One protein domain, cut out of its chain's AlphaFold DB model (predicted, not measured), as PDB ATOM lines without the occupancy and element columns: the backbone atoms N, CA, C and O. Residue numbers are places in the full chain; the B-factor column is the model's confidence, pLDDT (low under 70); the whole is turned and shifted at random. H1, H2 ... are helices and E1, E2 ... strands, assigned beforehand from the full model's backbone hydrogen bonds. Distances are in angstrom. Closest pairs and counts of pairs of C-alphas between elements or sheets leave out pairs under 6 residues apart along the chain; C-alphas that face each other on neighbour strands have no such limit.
ATOM      1  N   TYR A   6     314.964 283.086  79.244       63.47
ATOM      2  CA  TYR A   6     316.004 283.181  78.218       63.47
ATOM      3  C   TYR A   6     317.229 283.916  78.768       63.47
ATOM      4  O   TYR A   6     317.145 284.630  79.767       63.47
ATOM      5  N   ILE A   7     318.394 283.711  78.151       59.62
ATOM      6  CA  ILE A   7     319.633 284.365  78.582       59.62
ATOM      7  C   ILE A   7     319.788 285.684  77.824       59.62
ATOM      8  O   ILE A   7     319.892 285.696  76.596       59.62
ATOM      9  N   LYS A   8     319.859 286.792  78.562       60.78
ATOM     10  CA  LYS A   8     320.239 288.111  78.050       60.78
ATOM     11  C   LYS A   8     321.382 288.642  78.906       60.78
ATOM     12  O   LYS A   8     321.276 288.670  80.126       60.78
ATOM     13  N   ASP A   9     322.489 289.010  78.267       64.19
ATOM     14  CA  ASP A   9     323.668 289.592  78.927       64.19
ATOM     15  C   ASP A   9     324.166 288.754  80.123       64.19
ATOM     16  O   ASP A   9     324.436 289.265  81.206       64.19
ATOM     17  N   LYS A  10     324.238 287.425  79.929       65.69
ATOM     18  CA  LYS A  10     324.589 286.410  80.947       65.69
ATOM     19  C   LYS A  10     323.630 286.319  82.148       65.69
ATOM     20  O   LYS A  10     323.904 285.575  83.085       65.69
ATOM     21  N   LYS A  11     322.481 287.000  82.113       64.56
ATOM     22  CA  LYS A  11     321.417 286.913  83.123       64.56
ATOM     23  C   LYS A  11     320.205 286.162  82.574       64.56
ATOM     24  O   LYS A  11     319.850 286.294  81.403       64.56
ATOM     25  N   LYS A  12     319.565 285.358  83.427       68.06
ATOM     26  CA  LYS A  12     318.270 284.735  83.126       68.06
ATOM     27  C   LYS A  12     317.190 285.808  83.229       68.06
ATOM     28  O   LYS A  12     317.056 286.430  84.278       68.06
ATOM     29  N   ILE A  13     316.448 286.016  82.149       73.31
ATOM     30  CA  ILE A  13     315.330 286.954  82.089       73.31
ATOM     31  C   ILE A  13     314.059 286.184  81.754       73.31
ATOM     32  O   ILE A  13     314.068 285.268  80.928       73.31
ATOM     33  N   PHE A  14     312.968 286.572  82.402       79.00
ATOM     34  CA  PHE A  14     311.645 286.033  82.140       79.00
ATOM     35  C   PHE A  14     311.120 286.489  80.778       79.00
ATOM     36  O   PHE A  14     311.302 287.639  80.380       79.00
ATOM     37  N   PHE A  15     310.411 285.605  80.077       82.75
ATOM     38  CA  PHE A  15     309.643 286.014  78.903       82.75
ATOM     39  C   PHE A  15     308.563 287.028  79.294       82.75
ATOM     40  O   PHE A  15     307.805 286.800  80.245       82.75
ATOM     41  N   SER A  16     308.454 288.119  78.533       87.75
ATOM     42  CA  SER A  16     307.306 289.021  78.638       87.75
ATOM     43  C   SER A  16     306.022 288.308  78.195       87.75
ATOM     44  O   SER A  16     306.065 287.271  77.530       87.75
ATOM     45  N   ASN A  17     304.854 288.860  78.527       87.69
ATOM     46  CA  ASN A  17     303.579 288.284  78.079       87.69
ATOM     47  C   ASN A  17     303.469 288.250  76.546       87.69
ATOM     48  O   ASN A  17     302.960 287.281  75.986       87.69
ATOM     49  N   LEU A  18     304.023 289.255  75.861       89.81
ATOM     50  CA  LEU A  18     304.094 289.273  74.402       89.81
ATOM     51  C   LEU A  18     304.975 288.133  73.869       89.81
ATOM     52  O   LEU A  18     304.559 287.410  72.964       89.81
ATOM     53  N   ASP A  19     306.156 287.929  74.462       89.75
ATOM     54  CA  ASP A  19     307.061 286.837  74.078       89.75
ATOM     55  C   ASP A  19     306.386 285.474  74.261       89.75
ATOM     56  O   ASP A  19     306.423 284.630  73.364       89.75
ATOM     57  N   LYS A  20     305.719 285.277  75.408       88.69
ATOM     58  CA  LYS A  20     304.964 284.056  75.714       88.69
ATOM     59  C   LYS A  20     303.892 283.798  74.660       88.69
ATOM     60  O   LYS A  20     303.839 282.694  74.125       88.69
ATOM     61  N   ASN A  21     303.104 284.811  74.300       91.94
ATOM     62  CA  ASN A  21     302.065 284.683  73.278       91.94
ATOM     63  C   ASN A  21     302.649 284.316  71.906       91.94
ATOM     64  O   ASN A  21     302.132 283.426  71.232       91.94
ATOM     65  N   ILE A  22     303.769 284.925  71.503       93.00
ATOM     66  CA  ILE A  22     304.440 284.591  70.235       93.00
ATOM     67  C   ILE A  22     304.950 283.142  70.240       93.00
ATOM     68  O   ILE A  22     304.791 282.421  69.247       93.00
ATOM     69  N   ILE A  23     305.555 282.697  71.346       92.94
ATOM     70  CA  ILE A  23     306.036 281.320  71.522       92.94
ATOM     71  C   ILE A  23     304.863 280.337  71.428       92.94
ATOM     72  O   ILE A  23     304.933 279.380  70.653       92.94
ATOM     73  N   VAL A  24     303.776 280.604  72.154       94.50
ATOM     74  CA  VAL A  24     302.544 279.805  72.159       94.50
ATOM     75  C   VAL A  24     301.960 279.674  70.757       94.50
ATOM     76  O   VAL A  24     301.783 278.556  70.275       94.50
ATOM     77  N   LEU A  25     301.739 280.791  70.059       94.69
ATOM     78  CA  LEU A  25     301.192 280.788  68.699       94.69
ATOM     79  C   LEU A  25     302.085 280.004  67.731       94.69
ATOM     80  O   LEU A  25     301.597 279.274  66.864       94.69
ATOM     81  N   SER A  26     303.407 280.104  67.895       94.94
ATOM     82  CA  SER A  26     304.349 279.320  67.102       94.94
ATOM     83  C   SER A  26     304.225 277.818  67.368       94.94
ATOM     84  O   SER A  26     304.337 277.043  66.420       94.94
ATOM     85  N   LEU A  27     304.031 277.404  68.620       95.25
ATOM     86  CA  LEU A  27     303.887 275.996  68.997       95.25
ATOM     87  C   LEU A  27     302.547 275.425  68.518       95.25
ATOM     88  O   LEU A  27     302.547 274.371  67.885       95.25
ATOM     89  N   ILE A  28     301.439 276.155  68.699       94.88
ATOM     90  CA  ILE A  28     300.109 275.774  68.188       94.88
ATOM     91  C   ILE A  28     300.157 275.566  66.675       94.88
ATOM     92  O   ILE A  28     299.678 274.554  66.166       94.88
ATOM     93  N   ARG A  29     300.792 276.485  65.934       94.94
ATOM     94  CA  ARG A  29     300.947 276.347  64.479       94.94
ATOM     95  C   ARG A  29     301.691 275.065  64.097       94.94
ATOM     96  O   ARG A  29     301.317 274.419  63.121       94.94
ATOM     97  N   ILE A  30     302.736 274.695  64.839       94.25
ATOM     98  CA  ILE A  30     303.500 273.463  64.587       94.25
ATOM     99  C   ILE A  30     302.653 272.227  64.899       94.25
ATOM    100  O   ILE A  30     302.638 271.306  64.087       94.25
ATOM    101  N   ILE A  31     301.941 272.219  66.031       94.25
ATOM    102  CA  ILE A  31     301.027 271.132  66.410       94.25
ATOM    103  C   ILE A  31     299.973 270.944  65.319       94.25
ATOM    104  O   ILE A  31     299.867 269.852  64.770       94.25
ATOM    105  N   ARG A  32     299.282 272.017  64.915       93.62
ATOM    106  CA  ARG A  32     298.268 271.985  63.849       93.62
ATOM    107  C   ARG A  32     298.819 271.405  62.550       93.62
ATOM    108  O   ARG A  32     298.184 270.556  61.941       93.62
ATOM    109  N   ASN A  33     300.006 271.837  62.125       93.00
ATOM    110  CA  ASN A  33     300.618 271.345  60.889       93.00
ATOM    111  C   ASN A  33     301.026 269.868  60.975       93.00
ATOM    112  O   ASN A  33     301.000 269.165  59.970       93.00
ATOM    113  N   ARG A  34     301.429 269.392  62.156       91.38
ATOM    114  CA  ARG A  34     301.797 267.986  62.362       91.38
ATOM    115  C   ARG A  34     300.579 267.089  62.546       91.38
ATOM    116  O   ARG A  34     300.651 265.940  62.139       91.38
ATOM    117  N   ALA A  35     299.478 267.606  63.086       90.06
ATOM    118  CA  ALA A  35     298.252 266.849  63.331       90.06
ATOM    119  C   ALA A  35     297.607 266.282  62.052       90.06
ATOM    120  O   ALA A  35     296.928 265.265  62.135       90.06
ATOM    121  N   PHE A  36     297.886 266.858  60.871       89.56
ATOM    122  CA  PHE A  36     297.487 266.278  59.575       89.56
ATOM    123  C   PHE A  36     298.002 264.847  59.365       89.56
ATOM    124  O   PHE A  36     297.365 264.052  58.684       89.56
ATOM    125  N   HIS A  37     299.136 264.508  59.979       88.88
ATOM    126  CA  HIS A  37     299.654 263.149  60.045       88.88
ATOM    127  C   HIS A  37     299.960 262.854  61.505       88.88
ATOM    128  O   HIS A  37     301.071 263.115  61.962       88.88
ATOM    129  N   TRP A  38     298.970 262.363  62.244       85.69
ATOM    130  CA  TRP A  38     299.019 262.238  63.705       85.69
ATOM    131  C   TRP A  38     300.310 261.580  64.239       85.69
ATOM    132  O   TRP A  38     300.835 262.023  65.257       85.69
ATOM    133  N   GLU A  39     300.911 260.627  63.515       86.88
ATOM    134  CA  GLU A  39     302.221 260.034  63.842       86.88
ATOM    135  C   GLU A  39     303.348 261.071  64.038       86.88
ATOM    136  O   GLU A  39     304.259 260.888  64.846       86.88
ATOM    137  N   ASN A  40     303.284 262.206  63.339       89.12
ATOM    138  CA  ASN A  40     304.254 263.290  63.426       89.12
ATOM    139  C   ASN A  40     304.216 264.013  64.771       89.12
ATOM    140  O   ASN A  40     305.203 264.677  65.103       89.12
ATOM    141  N   LEU A  41     303.109 263.919  65.515       89.56
ATOM    142  CA  LEU A  41     302.992 264.474  66.864       89.56
ATOM    143  C   LEU A  41     303.851 263.690  67.861       89.56
ATOM    144  O   LEU A  41     304.411 264.285  68.777       89.56
ATOM    145  N   HIS A  42     304.042 262.389  67.622       89.44
ATOM    146  CA  HIS A  42     304.846 261.507  68.469       89.44
ATOM    147  C   HIS A  42     306.337 261.483  68.113       89.44
ATOM    148  O   HIS A  42     307.135 260.868  68.818       89.44
ATOM    149  N   LYS A  43     306.755 262.175  67.044       89.19
ATOM    150  CA  LYS A  43     308.157 262.157  66.607       89.19
ATOM    151  C   LYS A  43     309.067 262.861  67.615       89.19
ATOM    152  O   LYS A  43     308.917 264.047  67.916       89.19
ATOM    153  N   ILE A  44     310.096 262.135  68.028       92.12
ATOM    154  CA  ILE A  44     311.222 262.622  68.824       92.12
ATOM    155  C   ILE A  44     312.514 262.560  68.003       92.12
ATOM    156  O   ILE A  44     312.565 262.000  66.905       92.12
ATOM    157  N   ARG A  45     313.563 263.209  68.496       91.31
ATOM    158  CA  ARG A  45     314.923 263.099  67.974       91.31
ATOM    159  C   ARG A  45     315.839 262.717  69.122       91.31
ATOM    160  O   ARG A  45     315.875 263.430  70.116       91.31
ATOM    161  N   GLU A  46     316.621 261.668  68.940       91.50
ATOM    162  CA  GLU A  46     317.683 261.314  69.870       91.50
ATOM    163  C   GLU A  46     319.030 261.830  69.352       91.50
ATOM    164  O   GLU A  46     319.340 261.702  68.166       91.50
ATOM    165  N   VAL A  47     319.804 262.484  70.217       90.81
ATOM    166  CA  VAL A  47     321.178 262.917  69.924       90.81
ATOM    167  C   VAL A  47     322.016 262.702  71.174       90.81
ATOM    168  O   VAL A  47     321.690 263.259  72.219       90.81
ATOM    169  N   ASN A  48     323.099 261.931  71.067       91.06
ATOM    170  CA  ASN A  48     324.012 261.629  72.177       91.06
ATOM    171  C   ASN A  48     323.271 261.116  73.433       91.06
ATOM    172  O   ASN A  48     323.506 261.611  74.535       91.06
ATOM    173  N   GLY A  49     322.311 260.199  73.252       89.62
ATOM    174  CA  GLY A  49     321.494 259.631  74.334       89.62
ATOM    175  C   GLY A  49     320.459 260.585  74.943       89.62
ATOM    176  O   GLY A  49     319.828 260.257  75.943       89.62
ATOM    177  N   LYS A  50     320.277 261.788  74.379       88.75
ATOM    178  CA  LYS A  50     319.268 262.757  74.830       88.75
ATOM    179  C   LYS A  50     318.096 262.806  73.867       88.75
ATOM    180  O   LYS A  50     318.282 262.979  72.662       88.75
ATOM    181  N   ILE A  51     316.892 262.732  74.425       88.12
ATOM    182  CA  ILE A  51     315.632 262.821  73.689       88.12
ATOM    183  C   ILE A  51     315.202 264.285  73.581       88.12
ATOM    184  O   ILE A  51     315.114 265.010  74.572       88.12
ATOM    185  N   TYR A  52     314.899 264.711  72.360       88.56
ATOM    186  CA  TYR A  52     314.409 266.042  72.038       88.56
ATOM    187  C   TYR A  52     313.064 265.945  71.315       88.56
ATOM    188  O   TYR A  52     312.953 265.212  70.326       88.56
ATOM    189  N   PRO A  53     312.040 266.706  71.728       91.25
ATOM    190  CA  PRO A  53     310.788 266.758  70.987       91.25
ATOM    191  C   PRO A  53     310.986 267.357  69.590       91.25
ATOM    192  O   PRO A  53     311.836 268.227  69.395       91.25
ATOM    193  N   ARG A  54     310.167 266.949  68.608       89.19
ATOM    194  CA  ARG A  54     310.105 267.629  67.295       89.19
ATOM    195  C   ARG A  54     309.086 268.764  67.221       89.19
ATOM    196  O   ARG A  54     309.027 269.475  66.209       89.19
ATOM    197  N   ILE A  55     308.290 268.948  68.269       93.19
ATOM    198  CA  ILE A  55     307.427 270.116  68.446       93.19
ATOM    199  C   ILE A  55     308.241 271.153  69.206       93.19
ATOM    200  O   ILE A  55     308.225 271.207  70.430       93.19
ATOM    201  N   THR A  56     309.023 271.933  68.465       92.88
ATOM    202  CA  THR A  56     309.943 272.923  69.033       92.88
ATOM    203  C   THR A  56     309.862 274.242  68.295       92.88
ATOM    204  O   THR A  56     309.811 274.263  67.067       92.88
ATOM    205  N   THR A  57     309.962 275.339  69.032       92.56
ATOM    206  CA  THR A  57     310.185 276.676  68.490       92.56
ATOM    207  C   THR A  57     311.456 277.284  69.071       92.56
ATOM    208  O   THR A  57     312.046 276.776  70.027       92.56
ATOM    209  N   THR A  58     311.930 278.360  68.458       91.06
ATOM    210  CA  THR A  58     313.102 279.102  68.921       91.06
ATOM    211  C   THR A  58     312.761 280.578  69.014       91.06
ATOM    212  O   THR A  58     312.205 281.147  68.072       91.06
ATOM    213  N   TYR A  59     313.098 281.186  70.150       88.81
ATOM    214  CA  TYR A  59     312.795 282.581  70.446       88.81
ATOM    215  C   TYR A  59     313.965 283.264  71.178       88.81
ATOM    216  O   TYR A  59     314.562 282.620  72.043       88.81
ATOM    217  N   PRO A  60     314.301 284.534  70.871       86.62
ATOM    218  CA  PRO A  60     313.762 285.368  69.792       86.62
ATOM    219  C   PRO A  60     314.166 284.848  68.405       86.62
ATOM    220  O   PRO A  60     315.215 284.230  68.241       86.62
ATOM    221  N   LYS A  61     313.358 285.108  67.368       80.38
ATOM    222  CA  LYS A  61     313.708 284.696  65.992       80.38
ATOM    223  C   LYS A  61     314.838 285.535  65.385       80.38
ATOM    224  O   LYS A  61     315.652 284.998  64.637       80.38
ATOM    225  N   LYS A  62     314.861 286.833  65.709       80.12
ATOM    226  CA  LYS A  62     315.760 287.834  65.111       80.12
ATOM    227  C   LYS A  62     317.148 287.885  65.758       80.12
ATOM    228  O   LYS A  62     318.112 288.189  65.073       80.12
ATOM    229  N   ASP A  63     317.262 287.564  67.045       77.94
ATOM    230  CA  ASP A  63     318.553 287.539  67.744       77.94
ATOM    231  C   ASP A  63     319.175 286.147  67.585       77.94
ATOM    232  O   ASP A  63     318.607 285.171  68.066       77.94
ATOM    233  N   ILE A  64     320.294 286.030  66.864       68.44
ATOM    234  CA  ILE A  64     320.992 284.753  66.619       68.44
ATOM    235  C   ILE A  64     321.758 284.272  67.853       68.44
ATOM    236  O   ILE A  64     321.825 283.066  68.087       68.44
ATOM    237  N   CYS A  65     322.278 285.195  68.660       68.00
ATOM    238  CA  CYS A  65     323.149 284.887  69.789       68.00
ATOM    239  C   CYS A  65     322.363 284.549  71.066       68.00
ATOM    240  O   CYS A  65     322.894 283.879  71.948       68.00
ATOM    241  N   ARG A  66     321.096 284.976  71.176       72.44
ATOM    242  CA  ARG A  66     320.279 284.839  72.401       72.44
ATOM    243  C   ARG A  66     319.055 283.932  72.243       72.44
ATOM    244  O   ARG A  66     317.984 284.200  72.785       72.44
ATOM    245  N   LYS A  67     319.198 282.844  71.488       81.81
ATOM    246  CA  LYS A  67     318.103 281.914  71.179       81.81
ATOM    247  C   LYS A  67     317.864 280.910  72.297       81.81
ATOM    248  O   LYS A  67     318.746 280.137  72.654       81.81
ATOM    249  N   THR A  68     316.624 280.841  72.760       85.94
ATOM    250  CA  THR A  68     316.129 279.749  73.601       85.94
ATOM    251  C   THR A  68     315.289 278.808  72.751       85.94
ATOM    252  O   THR A  68     314.402 279.247  72.016       85.94
ATOM    253  N   LYS A  69     315.577 277.506  72.831       88.12
ATOM    254  CA  LYS A  69     314.746 276.459  72.226       88.12
ATOM    255  C   LYS A  69     313.689 276.038  73.237       88.12
ATOM    256  O   LYS A  69     314.031 275.624  74.339       88.12
ATOM    257  N   ILE A  70     312.425 276.133  72.847       90.56
ATOM    258  CA  ILE A  70     311.283 275.694  73.647       90.56
ATOM    259  C   ILE A  70     310.638 274.524  72.917       90.56
ATOM    260  O   ILE A  70     310.370 274.627  71.720       90.56
ATOM    261  N   GLY A  71     310.412 273.418  73.619       91.19
ATOM    262  CA  GLY A  71     309.819 272.211  73.060       91.19
ATOM    263  C   GLY A  71     308.680 271.678  73.915       91.19
ATOM    264  O   GLY A  71     308.678 271.875  75.126       91.19
ATOM    265  N   ILE A  72     307.738 270.996  73.269       93.38
ATOM    266  CA  ILE A  72     306.662 270.253  73.926       93.38
ATOM    267  C   ILE A  72     306.922 268.774  73.669       93.38
ATOM    268  O   ILE A  72     306.975 268.347  72.513       93.38
ATOM    269  N   ALA A  73     307.121 268.011  74.742       91.50
ATOM    270  CA  ALA A  73     307.221 266.560  74.656       91.50
ATOM    271  C   ALA A  73     305.894 265.970  74.142       91.50
ATOM    272  O   ALA A  73     304.841 266.508  74.496       91.50
ATOM    273  N   PRO A  74     305.908 264.916  73.306       90.31
ATOM    274  CA  PRO A  74     304.684 264.360  72.732       90.31
ATOM    275  C   PRO A  74     303.579 264.054  73.748       90.31
ATOM    276  O   PRO A  74     302.423 264.418  73.552       90.31
TER     277      PRO A  74
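Overview. This is residues 6 to 74 of the 105 residues of an uncharacterized protein of Helicobacter brantae (UniProt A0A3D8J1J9). Look for one long helix, H1, packed over the hairpin E5 and E6, chiefly on E5, with a small strand hairpin near each end. E1 and E2 come before H1, while E3 and E4 follow the short helix H2 at the other end, and E4 runs on into E5 at 88 degrees. The printed part has 69 residues, with two named helices and six named strands in the order E1 E2 H1 H2 E3 E4 E5 E6; the strands make three two-stranded antiparallel sheets, E1 - E2, E3 - E4 and E5 - E6. The class is mixed, helices and strands. The whole is only just loose, close to compact, with a radius of gyration of the C-alphas of 13.5 A, and it spans 39 by 30 by 17 A.

Along the chain. Find C-alpha 55 at (307.427, 270.116, 68.446); from there E5, residues 55 to 59, runs 13.7 A. Its partner E6, residues 68 to 72, runs 13.4 A and ends at C-alpha 72, at (306.662, 270.253, 73.926). Go to C-alpha 17 at (303.579, 288.284, 78.079) for the start of H1, residues 17 to 35, 26.6 A long. H2 is residues 38 to 41. E3, residues 44 to 47, is 10.0 A long and E4, residues 50 to 53, is 10.1 A. E1 is residues 6 to 8 and E2 residues 11 to 14.

Arrangement. Begin at the hairpin E5 and E6, antiparallel at 157 degrees, where N 57 and O 70 are 2.8 A apart, within hydrogen-bond range. H1 and E5 have 10 pairs of C-alphas within 8 A, the closest those of Leu 27 and Thr 57, 6.4 A apart. Every O i to N i+4 pair of H1 is within hydrogen-bond range; H2 is too short for such a pair. With its residues 31 to 35 alone, H1 touches H2 only at the corner, the closest C-alphas being those of Arg 34 and Asn 40, 5.4 A apart. In the hairpin E3 and E4, antiparallel at 150 degrees, N 45 and O 52 are 2.8 A apart. The closest C-alphas of E4 and E6 are those of Pro 53 and Gly 71, 5.9 A apart. In the hairpin E1 and E2, antiparallel at 131 degrees, N 8 and O 11 are 2.9 A apart. E1 and H1 are apart.

Size, cuts and confidence. The C-alphas of Asp 9 and His 37, the two farthest apart, are 40.4 A from each other. The printed part has no cut, and no link is long. Mean pLDDT of the printed part is 86.0; look for values under 70 at residues 6 to 12 and 64 to 65.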